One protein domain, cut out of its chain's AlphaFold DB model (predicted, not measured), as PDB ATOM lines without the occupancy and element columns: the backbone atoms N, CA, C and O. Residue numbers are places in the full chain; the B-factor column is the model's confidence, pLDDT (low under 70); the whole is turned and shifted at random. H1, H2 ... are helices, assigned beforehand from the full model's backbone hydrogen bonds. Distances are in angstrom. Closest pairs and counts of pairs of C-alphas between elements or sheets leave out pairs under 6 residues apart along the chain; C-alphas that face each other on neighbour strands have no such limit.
ATOM      1  N   PHE A   2     355.572 460.669 517.940       89.06
ATOM      2  CA  PHE A   2     355.818 459.451 517.134       89.06
ATOM      3  C   PHE A   2     354.564 458.646 516.767       89.06
ATOM      4  O   PHE A   2     354.401 458.266 515.615       89.06
ATOM      5  N   LYS A   3     353.651 458.436 517.727       91.50
ATOM      6  CA  LYS A   3     352.381 457.745 517.462       91.50
ATOM      7  C   LYS A   3     351.539 458.465 516.397       91.50
ATOM      8  O   LYS A   3     351.000 457.813 515.522       91.50
ATOM      9  N   LEU A   4     351.492 459.799 516.430       90.00
ATOM     10  CA  LEU A   4     350.782 460.594 515.426       90.00
ATOM     11  C   LEU A   4     351.415 460.444 514.034       90.00
ATOM     12  O   LEU A   4     350.695 460.276 513.058       90.00
ATOM     13  N   VAL A   5     352.751 460.466 513.944       92.81
ATOM     14  CA  VAL A   5     353.470 460.225 512.679       92.81
ATOM     15  C   VAL A   5     353.146 458.832 512.136       92.81
ATOM     16  O   VAL A   5     352.823 458.701 510.959       92.81
ATOM     17  N   TYR A   6     353.174 457.812 512.999       92.25
ATOM     18  CA  TYR A   6     352.821 456.441 512.636       92.25
ATOM     19  C   TYR A   6     351.368 456.333 512.146       92.25
ATOM     20  O   TYR A   6     351.132 455.843 511.045       92.25
ATOM     21  N   ASP A   7     350.407 456.863 512.905       92.19
ATOM     22  CA  ASP A   7     348.984 456.806 512.549       92.19
ATOM     23  C   ASP A   7     348.717 457.523 511.207       92.19
ATOM     24  O   ASP A   7     348.049 456.980 510.328       92.19
ATOM     25  N   LEU A   8     349.320 458.701 510.984       93.69
ATOM     26  CA  LEU A   8     349.233 459.409 509.698       93.69
ATOM     27  C   LEU A   8     349.870 458.629 508.544       93.69
ATOM     28  O   LEU A   8     349.412 458.742 507.401       93.69
ATOM     29  N   SER A   9     350.949 457.891 508.817       93.44
ATOM     30  CA  SER A   9     351.653 457.095 507.810       93.44
ATOM     31  C   SER A   9     350.838 455.882 507.362       93.44
ATOM     32  O   SER A   9     350.782 455.613 506.163       93.44
ATOM     33  N   GLU A  10     350.141 455.224 508.288       91.56
ATOM     34  CA  GLU A  10     349.230 454.110 508.003       91.56
ATOM     35  C   GLU A  10     348.002 454.586 507.213       91.56
ATOM     36  O   GLU A  10     347.635 454.012 506.183       91.56
ATOM     37  N   ASP A  11     347.396 455.695 507.644       92.19
ATOM     38  CA  ASP A  11     346.208 456.240 506.987       92.19
ATOM     39  C   ASP A  11     346.513 456.806 505.589       92.19
ATOM     40  O   ASP A  11     345.637 456.810 504.719       92.19
ATOM     41  N   TYR A  12     347.763 457.220 505.331       94.44
ATOM     42  CA  TYR A  12     348.200 457.718 504.024       94.44
ATOM     43  C   TYR A  12     347.875 456.739 502.893       94.44
ATOM     44  O   TYR A  12     347.306 457.148 501.882       94.44
ATOM     45  N   GLU A  13     348.219 455.456 503.042       88.38
ATOM     46  CA  GLU A  13     348.010 454.476 501.970       88.38
ATOM     47  C   GLU A  13     346.522 454.226 501.725       88.38
ATOM     48  O   GLU A  13     346.081 454.147 500.576       88.38
ATOM     49  N   THR A  14     345.722 454.205 502.794       89.00
ATOM     50  CA  THR A  14     344.265 454.058 502.699       89.00
ATOM     51  C   THR A  14     343.644 455.209 501.908       89.00
ATOM     52  O   THR A  14     342.881 454.980 500.964       89.00
ATOM     53  N   TYR A  15     344.004 456.452 502.232       91.06
ATOM     54  CA  TYR A  15     343.496 457.617 501.511       91.06
ATOM     55  C   TYR A  15     344.046 457.701 500.091       91.06
ATOM     56  O   TYR A  15     343.280 457.927 499.152       91.06
ATOM     57  N   ARG A  16     345.339 457.432 499.891       92.31
ATOM     58  CA  ARG A  16     345.969 457.421 498.569       92.31
ATOM     59  C   ARG A  16     345.224 456.511 497.594       92.31
ATOM     60  O   ARG A  16     344.996 456.924 496.459       92.31
ATOM     61  N   LEU A  17     344.824 455.313 498.025       89.38
ATOM     62  CA  LEU A  17     344.054 454.382 497.194       89.38
ATOM     63  C   LEU A  17     342.688 454.955 496.784       89.38
ATOM     64  O   LEU A  17     342.254 454.749 495.650       89.38
ATOM     65  N   HIS A  18     342.026 455.708 497.667       88.38
ATOM     66  CA  HIS A  18     340.737 456.337 497.375       88.38
ATOM     67  C   HIS A  18     340.836 457.409 496.275       88.38
ATOM     68  O   HIS A  18     339.962 457.496 495.412       88.38
ATOM     69  N   PHE A  19     341.931 458.176 496.261       89.94
ATOM     70  CA  PHE A  19     342.165 459.258 495.296       89.94
ATOM     71  C   PHE A  19     342.932 458.829 494.035       89.94
ATOM     72  O   PHE A  19     343.351 459.684 493.257       89.94
ATOM     73  N   ILE A  20     343.091 457.521 493.777       87.31
ATOM     74  CA  ILE A  20     343.578 457.037 492.468       87.31
ATOM     75  C   ILE A  20     342.618 457.471 491.356       87.31
ATOM     76  O   ILE A  20     343.038 457.828 490.254       87.31
ATOM     77  N   LYS A  21     341.312 457.440 491.641       80.25
ATOM     78  CA  LYS A  21     340.298 457.961 490.731       80.25
ATOM     79  C   LYS A  21     340.253 459.483 490.859       80.25
ATOM     80  O   LYS A  21     340.150 460.000 491.965       80.25
ATOM     81  N   SER A  22     340.256 460.184 489.726       78.31
ATOM     82  CA  SER A  22     340.039 461.633 489.705       78.31
ATOM     83  C   SER A  22     338.649 461.978 490.253       78.31
ATOM     84  O   SER A  22     337.658 461.382 489.823       78.31
ATOM     85  N   ASN A  23     338.599 462.922 491.199       77.88
ATOM     86  CA  ASN A  23     337.389 463.460 491.829       77.88
ATOM     87  C   ASN A  23     336.385 462.376 492.275       77.88
ATOM     88  O   ASN A  23     335.280 462.284 491.731       77.88
ATOM     89  N   PRO A  24     336.750 461.517 493.248       88.50
ATOM     90  CA  PRO A  24     335.834 460.510 493.765       88.50
ATOM     91  C   PRO A  24     334.665 461.175 494.504       88.50
ATOM     92  O   PRO A  24     334.780 462.298 494.994       88.50
ATOM     93  N   THR A  25     333.533 460.478 494.608       90.19
ATOM     94  CA  THR A  25     332.420 460.933 495.450       90.19
ATOM     95  C   THR A  25     332.573 460.404 496.873       90.19
ATOM     96  O   THR A  25     332.865 459.220 497.061       90.19
ATOM     97  N   CYS A  26     332.312 461.249 497.866       89.88
ATOM     98  CA  CYS A  26     332.453 460.935 499.289       89.88
ATOM     99  C   CYS A  26     331.232 461.402 500.090       89.88
ATOM    100  O   CYS A  26     330.462 462.249 499.636       89.88
ATOM    101  N   ASP A  27     331.036 460.828 501.272       90.44
ATOM    102  CA  ASP A  27     330.106 461.375 502.255       90.44
ATOM    103  C   ASP A  27     330.771 462.488 503.082       90.44
ATOM    104  O   ASP A  27     331.968 462.763 502.961       90.44
ATOM    105  N   LYS A  28     329.958 463.161 503.901       90.06
ATOM    106  CA  LYS A  28     330.403 464.269 504.746       90.06
ATOM    107  C   LYS A  28     331.447 463.825 505.776       90.06
ATOM    108  O   LYS A  28     332.405 464.557 506.003       90.06
ATOM    109  N   ASP A  29     331.275 462.644 506.360       89.44
ATOM    110  CA  ASP A  29     332.163 462.131 507.406       89.44
ATOM    111  C   ASP A  29     333.563 461.848 506.844       89.44
ATOM    112  O   ASP A  29     334.576 462.150 507.475       89.44
ATOM    113  N   PHE A  30     333.637 461.312 505.624       89.62
ATOM    114  CA  PHE A  30     334.894 461.077 504.927       89.62
ATOM    115  C   PHE A  30     335.571 462.386 504.504       89.62
ATOM    116  O   PHE A  30     336.781 462.528 504.682       89.62
ATOM    117  N   ASP A  31     334.815 463.356 503.982       90.38
ATOM    118  CA  ASP A  31     335.347 464.690 503.667       90.38
ATOM    119  C   ASP A  31     335.929 465.378 504.916       90.38
ATOM    120  O   ASP A  31     337.032 465.930 504.874       90.38
ATOM    121  N   GLU A  32     335.236 465.284 506.052       91.25
ATOM    122  CA  GLU A  32     335.721 465.796 507.334       91.25
ATOM    123  C   GLU A  32     336.994 465.067 507.792       91.25
ATOM    124  O   GLU A  32     337.980 465.721 508.134       91.25
ATOM    125  N   ALA A  33     337.036 463.735 507.691       91.38
ATOM    126  CA  ALA A  33     338.223 462.948 508.025       91.38
ATOM    127  C   ALA A  33     339.451 463.336 507.177       91.38
ATOM    128  O   ALA A  33     340.554 463.476 507.711       91.38
ATOM    129  N   ILE A  34     339.269 463.581 505.873       92.25
ATOM    130  CA  ILE A  34     340.342 464.055 504.985       92.25
ATOM    131  C   ILE A  34     340.811 465.454 505.374       92.25
ATOM    132  O   ILE A  34     342.016 465.718 505.394       92.25
ATOM    133  N   LYS A  35     339.891 466.362 505.715       92.81
ATOM    134  CA  LYS A  35     340.247 467.706 506.194       92.81
ATOM    135  C   LYS A  35     341.066 467.637 507.480       92.81
ATOM    136  O   LYS A  35     342.110 468.285 507.559       92.81
ATOM    137  N   SER A  36     340.649 466.811 508.438       93.50
ATOM    138  CA  SER A  36     341.382 466.549 509.680       93.50
ATOM    139  C   SER A  36     342.776 465.978 509.419       93.50
ATOM    140  O   SER A  36     343.755 466.467 509.983       93.50
ATOM    141  N   TYR A  37     342.890 465.000 508.515       94.62
ATOM    142  CA  TYR A  37     344.174 464.436 508.104       94.62
ATOM    143  C   TYR A  37     345.107 465.513 507.533       94.62
ATOM    144  O   TYR A  37     346.242 465.663 507.988       94.62
ATOM    145  N   LYS A  38     344.619 466.315 506.573       95.19
ATOM    146  CA  LYS A  38     345.395 467.396 505.937       95.19
ATOM    147  C   LYS A  38     345.838 468.446 506.952       95.19
ATOM    148  O   LYS A  38     346.948 468.964 506.837       95.19
ATOM    149  N   PHE A  39     344.992 468.754 507.932       94.62
ATOM    150  CA  PHE A  39     345.319 469.678 509.012       94.62
ATOM    151  C   PHE A  39     346.493 469.168 509.860       94.62
ATOM    152  O   PHE A  39     347.494 469.872 509.975       94.62
ATOM    153  N   LEU A  40     346.413 467.936 510.376       93.50
ATOM    154  CA  LEU A  40     347.476 467.345 511.201       93.50
ATOM    155  C   LEU A  40     348.786 467.184 510.429       93.50
ATOM    156  O   LEU A  40     349.860 467.497 510.941       93.50
ATOM    157  N   TYR A  41     348.697 466.742 509.174       94.94
ATOM    158  CA  TYR A  41     349.851 466.661 508.288       94.94
ATOM    159  C   TYR A  41     350.531 468.031 508.114       94.94
ATOM    160  O   TYR A  41     351.750 468.140 508.243       94.94
ATOM    161  N   LYS A  42     349.750 469.093 507.860       93.56
ATOM    162  CA  LYS A  42     350.270 470.458 507.701       93.56
ATOM    163  C   LYS A  42     350.918 470.976 508.985       93.56
ATOM    164  O   LYS A  42     351.959 471.627 508.905       93.56
ATOM    165  N   ASP A  43     350.314 470.697 510.137       90.75
ATOM    166  CA  ASP A  43     350.853 471.080 511.441       90.75
ATOM    167  C   ASP A  43     352.217 470.420 511.699       90.75
ATOM    168  O   ASP A  43     353.206 471.117 511.932       90.75
ATOM    169  N   LEU A  44     352.318 469.099 511.513       90.56
ATOM    170  CA  LEU A  44     353.596 468.385 511.607       90.56
ATOM    171  C   LEU A  44     354.620 468.880 510.589       90.56
ATOM    172  O   LEU A  44     355.785 469.058 510.935       90.56
ATOM    173  N   ARG A  45     354.206 469.152 509.346       90.50
ATOM    174  CA  ARG A  45     355.118 469.683 508.327       90.50
ATOM    175  C   ARG A  45     355.678 471.039 508.744       90.50
ATOM    176  O   ARG A  45     356.874 471.267 508.582       90.50
ATOM    177  N   LYS A  46     354.848 471.926 509.305       88.75
ATOM    178  CA  LYS A  46     355.288 473.224 509.834       88.75
ATOM    179  C   LYS A  46     356.281 473.034 510.984       88.75
ATOM    180  O   LYS A  46     357.368 473.609 510.919       88.75
ATOM    181  N   LYS A  47     355.940 472.190 511.965       86.19
ATOM    182  CA  LYS A  47     356.793 471.858 513.117       86.19
ATOM    183  C   LYS A  47     358.152 471.310 512.669       86.19
ATOM    184  O   LYS A  47     359.186 471.822 513.063       86.19
ATOM    185  N   CYS A  48     358.158 470.374 511.725       87.31
ATOM    186  CA  CYS A  48     359.378 469.727 511.244       87.31
ATOM    187  C   CYS A  48     360.170 470.506 510.173       87.31
ATOM    188  O   CYS A  48     361.242 470.047 509.781       87.31
ATOM    189  N   THR A  49     359.677 471.658 509.685       82.88
ATOM    190  CA  THR A  49     360.355 472.466 508.638       82.88
ATOM    191  C   THR A  49     360.738 473.873 509.107       82.88
ATOM    192  O   THR A  49     361.831 474.350 508.801       82.88
ATOM    193  N   ILE A  50     359.834 474.566 509.806       66.12
ATOM    194  CA  ILE A  50     359.964 475.991 510.164       66.12
ATOM    195  C   ILE A  50     360.434 476.138 511.608       66.12
ATOM    196  O   ILE A  50     361.304 476.956 511.907       66.12
ATOM    197  N   GLU A  51     359.889 475.319 512.499       58.62
ATOM    198  CA  GLU A  51     360.283 475.274 513.896       58.62
ATOM    199  C   GLU A  51     361.530 474.394 514.013       58.62
ATOM    200  O   GLU A  51     361.506 473.300 514.562       58.62
ATOM    201  N   ARG A  52     362.673 474.903 513.526       54.31
ATOM    202  CA  ARG A  52     363.989 474.485 514.043       54.31
ATOM    203  C   ARG A  52     364.101 474.969 515.489       54.31
ATOM    204  O   ARG A  52     364.927 475.822 515.817       54.31
ATOM    205  N   THR A  53     363.200 474.500 516.345       52.91
ATOM    206  CA  THR A  53     363.355 474.613 517.780       52.91
ATOM    207  C   THR A  53     364.691 473.966 518.105       52.91
ATOM    208  O   THR A  53     365.158 473.039 517.444       52.91
ATOM    209  N   TYR A  54     365.358 474.498 519.115       49.25
ATOM    210  CA  TYR A  54     366.667 474.052 519.589       49.25
ATOM    211  C   TYR A  54     366.685 472.567 520.045       49.25
ATOM    212  O   TYR A  54     367.697 472.059 520.522       49.25
ATOM    213  N   TYR A  55     365.558 471.867 519.896       56.31
ATOM    214  CA  TYR A  55     365.336 470.472 520.204       56.31
ATOM    215  C   TYR A  55     365.269 469.661 518.906       56.31
ATOM    216  O   TYR A  55     364.406 469.874 518.058       56.31
ATOM    217  N   TYR A  56     366.206 468.727 518.749       61.31
ATOM    218  CA  TYR A  56     366.153 467.727 517.690       61.31
ATOM    219  C   TYR A  56     365.038 466.734 518.008       61.31
ATOM    220  O   TYR A  56     365.211 465.766 518.753       61.31
ATOM    221  N   ASP A  57     363.863 467.024 517.476       78.25
ATOM    222  CA  ASP A  57     362.699 466.176 517.607       78.25
ATOM    223  C   ASP A  57     362.847 464.964 516.680       78.25
ATOM    224  O   ASP A  57     362.526 465.028 515.500       78.25
ATOM    225  N   GLN A  58     363.299 463.832 517.226       86.00
ATOM    226  CA  GLN A  58     363.550 462.586 516.478       86.00
ATOM    227  C   GLN A  58     362.352 462.094 515.636       86.00
ATOM    228  O   GLN A  58     362.506 461.346 514.671       86.00
ATOM    229  N   TYR A  59     361.123 462.486 515.994       88.69
ATOM    230  CA  TYR A  59     359.943 462.143 515.197       88.69
ATOM    231  C   TYR A  59     359.891 462.905 513.872       88.69
ATOM    232  O   TYR A  59     359.238 462.433 512.944       88.69
ATOM    233  N   CYS A  60     360.556 464.058 513.775       90.56
ATOM    234  CA  CYS A  60     360.655 464.818 512.542       90.56
ATOM    235  C   CYS A  60     361.551 464.130 511.518       90.56
ATOM    236  O   CYS A  60     361.249 464.222 510.333       90.56
ATOM    237  N   ASP A  61     362.580 463.388 511.936       89.25
ATOM    238  CA  ASP A  61     363.365 462.575 510.999       89.25
ATOM    239  C   ASP A  61     362.497 461.483 510.389       89.25
ATOM    240  O   ASP A  61     362.404 461.381 509.171       89.25
ATOM    241  N   VAL A  62     361.770 460.744 511.234       92.31
ATOM    242  CA  VAL A  62     360.843 459.697 510.781       92.31
ATOM    243  C   VAL A  62     359.745 460.283 509.891       92.31
ATOM    244  O   VAL A  62     359.408 459.719 508.851       92.31
ATOM    245  N   PHE A  63     359.192 461.435 510.273       93.12
ATOM    246  CA  PHE A  63     358.186 462.132 509.478       93.12
ATOM    247  C   PHE A  63     358.743 462.555 508.116       93.12
ATOM    248  O   PHE A  63     358.093 462.305 507.107       93.12
ATOM    249  N   ASN A  64     359.929 463.162 508.065       90.69
ATOM    250  CA  ASN A  64     360.537 463.643 506.824       90.69
ATOM    251  C   ASN A  64     361.036 462.498 505.929       90.69
ATOM    252  O   ASN A  64     360.981 462.624 504.708       90.69
ATOM    253  N   GLU A  65     361.476 461.383 506.517       92.12
ATOM    254  CA  GLU A  65     361.835 460.161 505.792       92.12
ATOM    255  C   GLU A  65     360.606 459.552 505.110       92.12
ATOM    256  O   GLU A  65     360.651 459.197 503.931       92.12
ATOM    257  N   TYR A  66     359.479 459.471 505.824       93.81
ATOM    258  CA  TYR A  66     358.263 458.896 505.262       93.81
ATOM    259  C   TYR A  66     357.517 459.856 504.325       93.81
ATOM    260  O   TYR A  66     357.034 459.428 503.274       93.81
ATOM    261  N   PHE A  67     357.369 461.127 504.707       93.88
ATOM    262  CA  PHE A  67     356.623 462.157 503.979       93.88
ATOM    263  C   PHE A  67     357.553 463.040 503.144       93.88
ATOM    264  O   PHE A  67     357.856 464.195 503.462       93.88
ATOM    265  N   THR A  68     357.954 462.478 502.014       91.25
ATOM    266  CA  THR A  68     358.667 463.158 500.934       91.25
ATOM    267  C   THR A  68     357.801 464.224 500.246       91.25
ATOM    268  O   THR A  68     356.573 464.251 500.379       91.25
ATOM    269  N   GLU A  69     358.429 465.123 499.485       87.38
ATOM    270  CA  GLU A  69     357.724 466.201 498.769       87.38
ATOM    271  C   GLU A  69     356.671 465.681 497.775       87.38
ATOM    272  O   GLU A  69     355.600 466.265 497.655       87.38
ATOM    273  N   ASP A  70     356.878 464.529 497.133       90.31
ATOM    274  CA  ASP A  70     355.865 463.963 496.230       90.31
ATOM    275  C   ASP A  70     354.588 463.527 496.972       90.31
ATOM    276  O   ASP A  70     353.485 463.576 496.416       90.31
ATOM    277  N   LYS A  71     354.706 463.100 498.239       93.31
ATOM    278  CA  LYS A  71     353.541 462.790 499.077       93.31
ATOM    279  C   LYS A  71     352.820 464.061 499.498       93.31
ATOM    280  O   LYS A  71     351.594 464.040 499.566       93.31
ATOM    281  N   ASN A  72     353.552 465.149 499.719       92.12
ATOM    282  CA  ASN A  72     352.985 466.457 500.033       92.12
ATOM    283  C   ASN A  72     351.985 466.904 498.958       92.12
ATOM    284  O   ASN A  72     350.825 467.190 499.265       92.12
ATOM    285  N   ASP A  73     352.408 466.875 497.697       91.06
ATOM    286  CA  ASP A  73     351.571 467.300 496.572       91.06
ATOM    287  C   ASP A  73     350.338 466.402 496.417       91.06
ATOM    288  O   ASP A  73     349.220 466.891 496.227       91.06
ATOM    289  N   LYS A  74     350.508 465.084 496.603       93.75
ATOM    290  CA  LYS A  74     349.393 464.125 496.611       93.75
ATOM    291  C   LYS A  74     348.382 464.454 497.709       93.75
ATOM    292  O   LYS A  74     347.202 464.597 497.403       93.75
ATOM    293  N   ILE A  75     348.827 464.632 498.954       94.81
ATOM    294  CA  ILE A  75     347.946 464.927 500.098       94.81
ATOM    295  C   ILE A  75     347.171 466.230 499.864       94.81
ATOM    296  O   ILE A  75     345.967 466.303 500.123       94.81
ATOM    297  N   PHE A  76     347.830 467.265 499.338       92.38
ATOM    298  CA  PHE A  76     347.159 468.532 499.060       92.38
ATOM    299  C   PHE A  76     346.157 468.445 497.908       92.38
ATOM    300  O   PHE A  76     345.115 469.102 497.993       92.38
ATOM    301  N   SER A  77     346.406 467.586 496.914       92.62
ATOM    302  CA  SER A  77     345.489 467.341 495.792       92.62
ATOM    303  C   SER A  77     344.202 466.596 496.172       92.62
ATOM    304  O   SER A  77     343.212 466.669 495.444       92.62
ATOM    305  N   TRP A  78     344.174 465.906 497.317       93.19
ATOM    306  CA  TRP A  78     343.000 465.153 497.753       93.19
ATOM    307  C   TRP A  78     341.804 466.068 498.012       93.19
ATOM    308  O   TRP A  78     341.837 466.952 498.880       93.19
ATOM    309  N   SER A  79     340.749 465.827 497.238       91.25
ATOM    310  CA  SER A  79     339.427 466.437 497.346       91.25
ATOM    311  C   SER A  79     338.397 465.507 496.701       91.25
ATOM    312  O   SER A  79     338.727 464.728 495.804       91.25
ATOM    313  N   CYS A  80     337.162 465.540 497.194       91.00
ATOM    314  CA  CYS A  80     336.089 464.670 496.730       91.00
ATOM    315  C   CYS A  80     334.786 465.454 496.558       91.00
ATOM    316  O   CYS A  80     334.587 466.509 497.159       91.00
ATOM    317  N   GLN A  81     333.898 464.939 495.710       91.06
ATOM    318  CA  GLN A  81     332.576 465.518 495.503       91.06
ATOM    319  C   GLN A  81     331.608 464.948 496.543       91.06
ATOM    320  O   GLN A  81     331.378 463.736 496.590       91.06
ATOM    321  N   LEU A  82     331.037 465.821 497.372       90.44
ATOM    322  CA  LEU A  82     330.052 465.420 498.372       90.44
ATOM    323  C   LEU A  82     328.835 464.794 497.689       90.44
ATOM    324  O   LEU A  82     328.258 465.365 496.762       90.44
ATOM    325  N   ARG A  83     328.444 463.609 498.157       85.19
ATOM    326  CA  ARG A  83     327.190 462.976 497.751       85.19
ATOM    327  C   ARG A  83     326.032 463.776 498.327       85.19
ATOM    328  O   ARG A  83     325.990 464.035 499.529       85.19
ATOM    329  N   GLU A  84     325.081 464.128 497.474       74.19
ATOM    330  CA  GLU A  84     323.803 464.657 497.932       74.19
ATOM    331  C   GLU A  84     323.096 463.572 498.751       74.19
ATOM    332  O   GLU A  84     322.917 462.439 498.299       74.19
ATOM    333  N   THR A  85     322.735 463.898 499.989       66.50
ATOM    334  CA  THR A  85     321.890 463.037 500.814       66.50
ATOM    335  C   THR A  85     320.523 462.880 500.144       66.50
ATOM    336  O   THR A  85     320.028 463.820 499.524       66.50
ATOM    337  N   GLU A  86     319.872 461.723 500.299       61.03
ATOM    338  CA  GLU A  86     318.544 461.443 499.715       61.03
ATOM    339  C   GLU A  86     317.494 462.524 500.061       61.03
ATOM    340  O   GLU A  86     316.586 462.794 499.275       61.03
ATOM    341  N   GLU A  87     317.657 463.220 501.191       58.25
ATOM    342  CA  GLU A  87     316.832 464.365 501.599       58.25
ATOM    343  C   GLU A  87     316.983 465.608 500.697       58.25
ATOM    344  O   GLU A  87     316.023 466.362 500.522       58.25
ATOM    345  N   GLN A  88     318.160 465.834 500.104       54.75
ATOM    346  CA  GLN A  88     318.413 466.952 499.182       54.75
ATOM    347  C   GLN A  88     317.809 466.677 497.803       54.75
ATOM    348  O   GLN A  88     317.159 467.556 497.237       54.75
ATOM    349  N   VAL A  89     317.916 465.434 497.322       56.97
ATOM    350  CA  VAL A  89     317.313 464.994 496.054       56.97
ATOM    351  C   VAL A  89     315.785 465.116 496.104       56.97
ATOM    352  O   VAL A  89     315.178 465.680 495.196       56.97
ATOM    353  N   GLN A  90     315.155 464.703 497.212       54.81
ATOM    354  CA  GLN A  90     313.701 464.846 497.393       54.81
ATOM    355  C   GLN A  90     313.235 466.308 497.494       54.81
ATOM    356  O   GLN A  90     312.104 466.627 497.119       54.81
ATOM    357  N   ARG A  91     314.078 467.216 498.006       52.56
ATOM    358  CA  ARG A  91     313.794 468.661 498.031       52.56
ATOM    359  C   ARG A  91     313.914 469.291 496.644       52.56
ATOM    360  O   ARG A  91     313.074 470.121 496.303       52.56
ATOM    361  N   LEU A  92     314.897 468.870 495.846       53.62
ATOM    362  CA  LEU A  92     315.064 469.323 494.464       53.62
ATOM    363  C   LEU A  92     313.914 468.831 493.566       53.62
ATOM    364  O   LEU A  92     313.368 469.613 492.791       53.62
ATOM    365  N   GLU A  93     313.477 467.576 493.727       53.78
ATOM    366  CA  GLU A  93     312.323 467.022 492.999       53.78
ATOM    367  C   GLU A  93     310.996 467.702 493.371       53.78
ATOM    368  O   GLU A  93     310.132 467.880 492.510       53.78
ATOM    369  N   LYS A  94     310.821 468.120 494.633       49.47
ATOM    370  CA  LYS A  94     309.630 468.878 495.055       49.47
ATOM    371  C   LYS A  94     309.636 470.321 494.547       49.47
ATOM    372  O   LYS A  94     308.567 470.838 494.243       49.47
ATOM    373  N   GLY A  95     310.807 470.946 494.403       46.09
ATOM    374  CA  GLY A  95     310.943 472.309 493.875       46.09
ATOM    375  C   GLY A  95     310.711 472.439 492.365       46.09
ATOM    376  O   GLY A  95     310.523 473.547 491.878       46.09
ATOM    377  N   HIS A  96     310.697 471.328 491.620       43.31
ATOM    378  CA  HIS A  96     310.528 471.330 490.161       43.31
ATOM    379  C   HIS A  96     309.113 470.943 489.694       43.31
ATOM    380  O   HIS A  96     308.887 470.739 488.503       43.31
ATOM    381  N   ARG A  97     308.153 470.797 490.621       46.22
ATOM    382  CA  ARG A  97     306.798 470.298 490.322       46.22
ATOM    383  C   ARG A  97     305.683 471.346 490.346       46.22
ATOM    384  O   ARG A  97     304.531 470.958 490.172       46.22
TER     385      ARG A  97
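This is residues 2 to 97 of the 230 residues of an uncharacterized protein of Plasmodium vivax Brazil I (UniProt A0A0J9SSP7). Long H2 is crossed by H1, H3 packs on both at one end, and H4 is near H1 and H2. From this body residues 86 to 97, with H5, stick out as a tail. The printed part has 96 residues with five named helices, H1 to H5, all helix; it is loose, radius of gyration of the C-alphas 17.9 A, spanning 66 by 24 by 20 A.

H2, residues 28 to 49, only just touches H1, residues 2 to 18, with 3 pairs of C-alphas within 8 A, the closest Tyr 37 and Leu 8, 7.3 A, at a steep tilt of 48 degrees, opposite ways. H3, residues 58 to 66, touches H2 with closest C-alphas Cys 60 and Cys 48, 5.2 A. H4, residues 69 to 77, is close but not clearly touching H2. H5, residues 86 to 95, is apart from H2. Every O i to N i+4 pair is within hydrogen-bond range in H2, H4 and H5; 11 of 13 in H1, 4 of 5 in H3.

H2 measures 31.3 A, H1 25.1 A. C-alpha 2 is at (355.818, 459.451, 517.134), C-alpha 95 at (310.943, 472.309, 493.875).

The printed part has no cut. Residues 50 to 56 and 85 to 97 have pLDDT under 70.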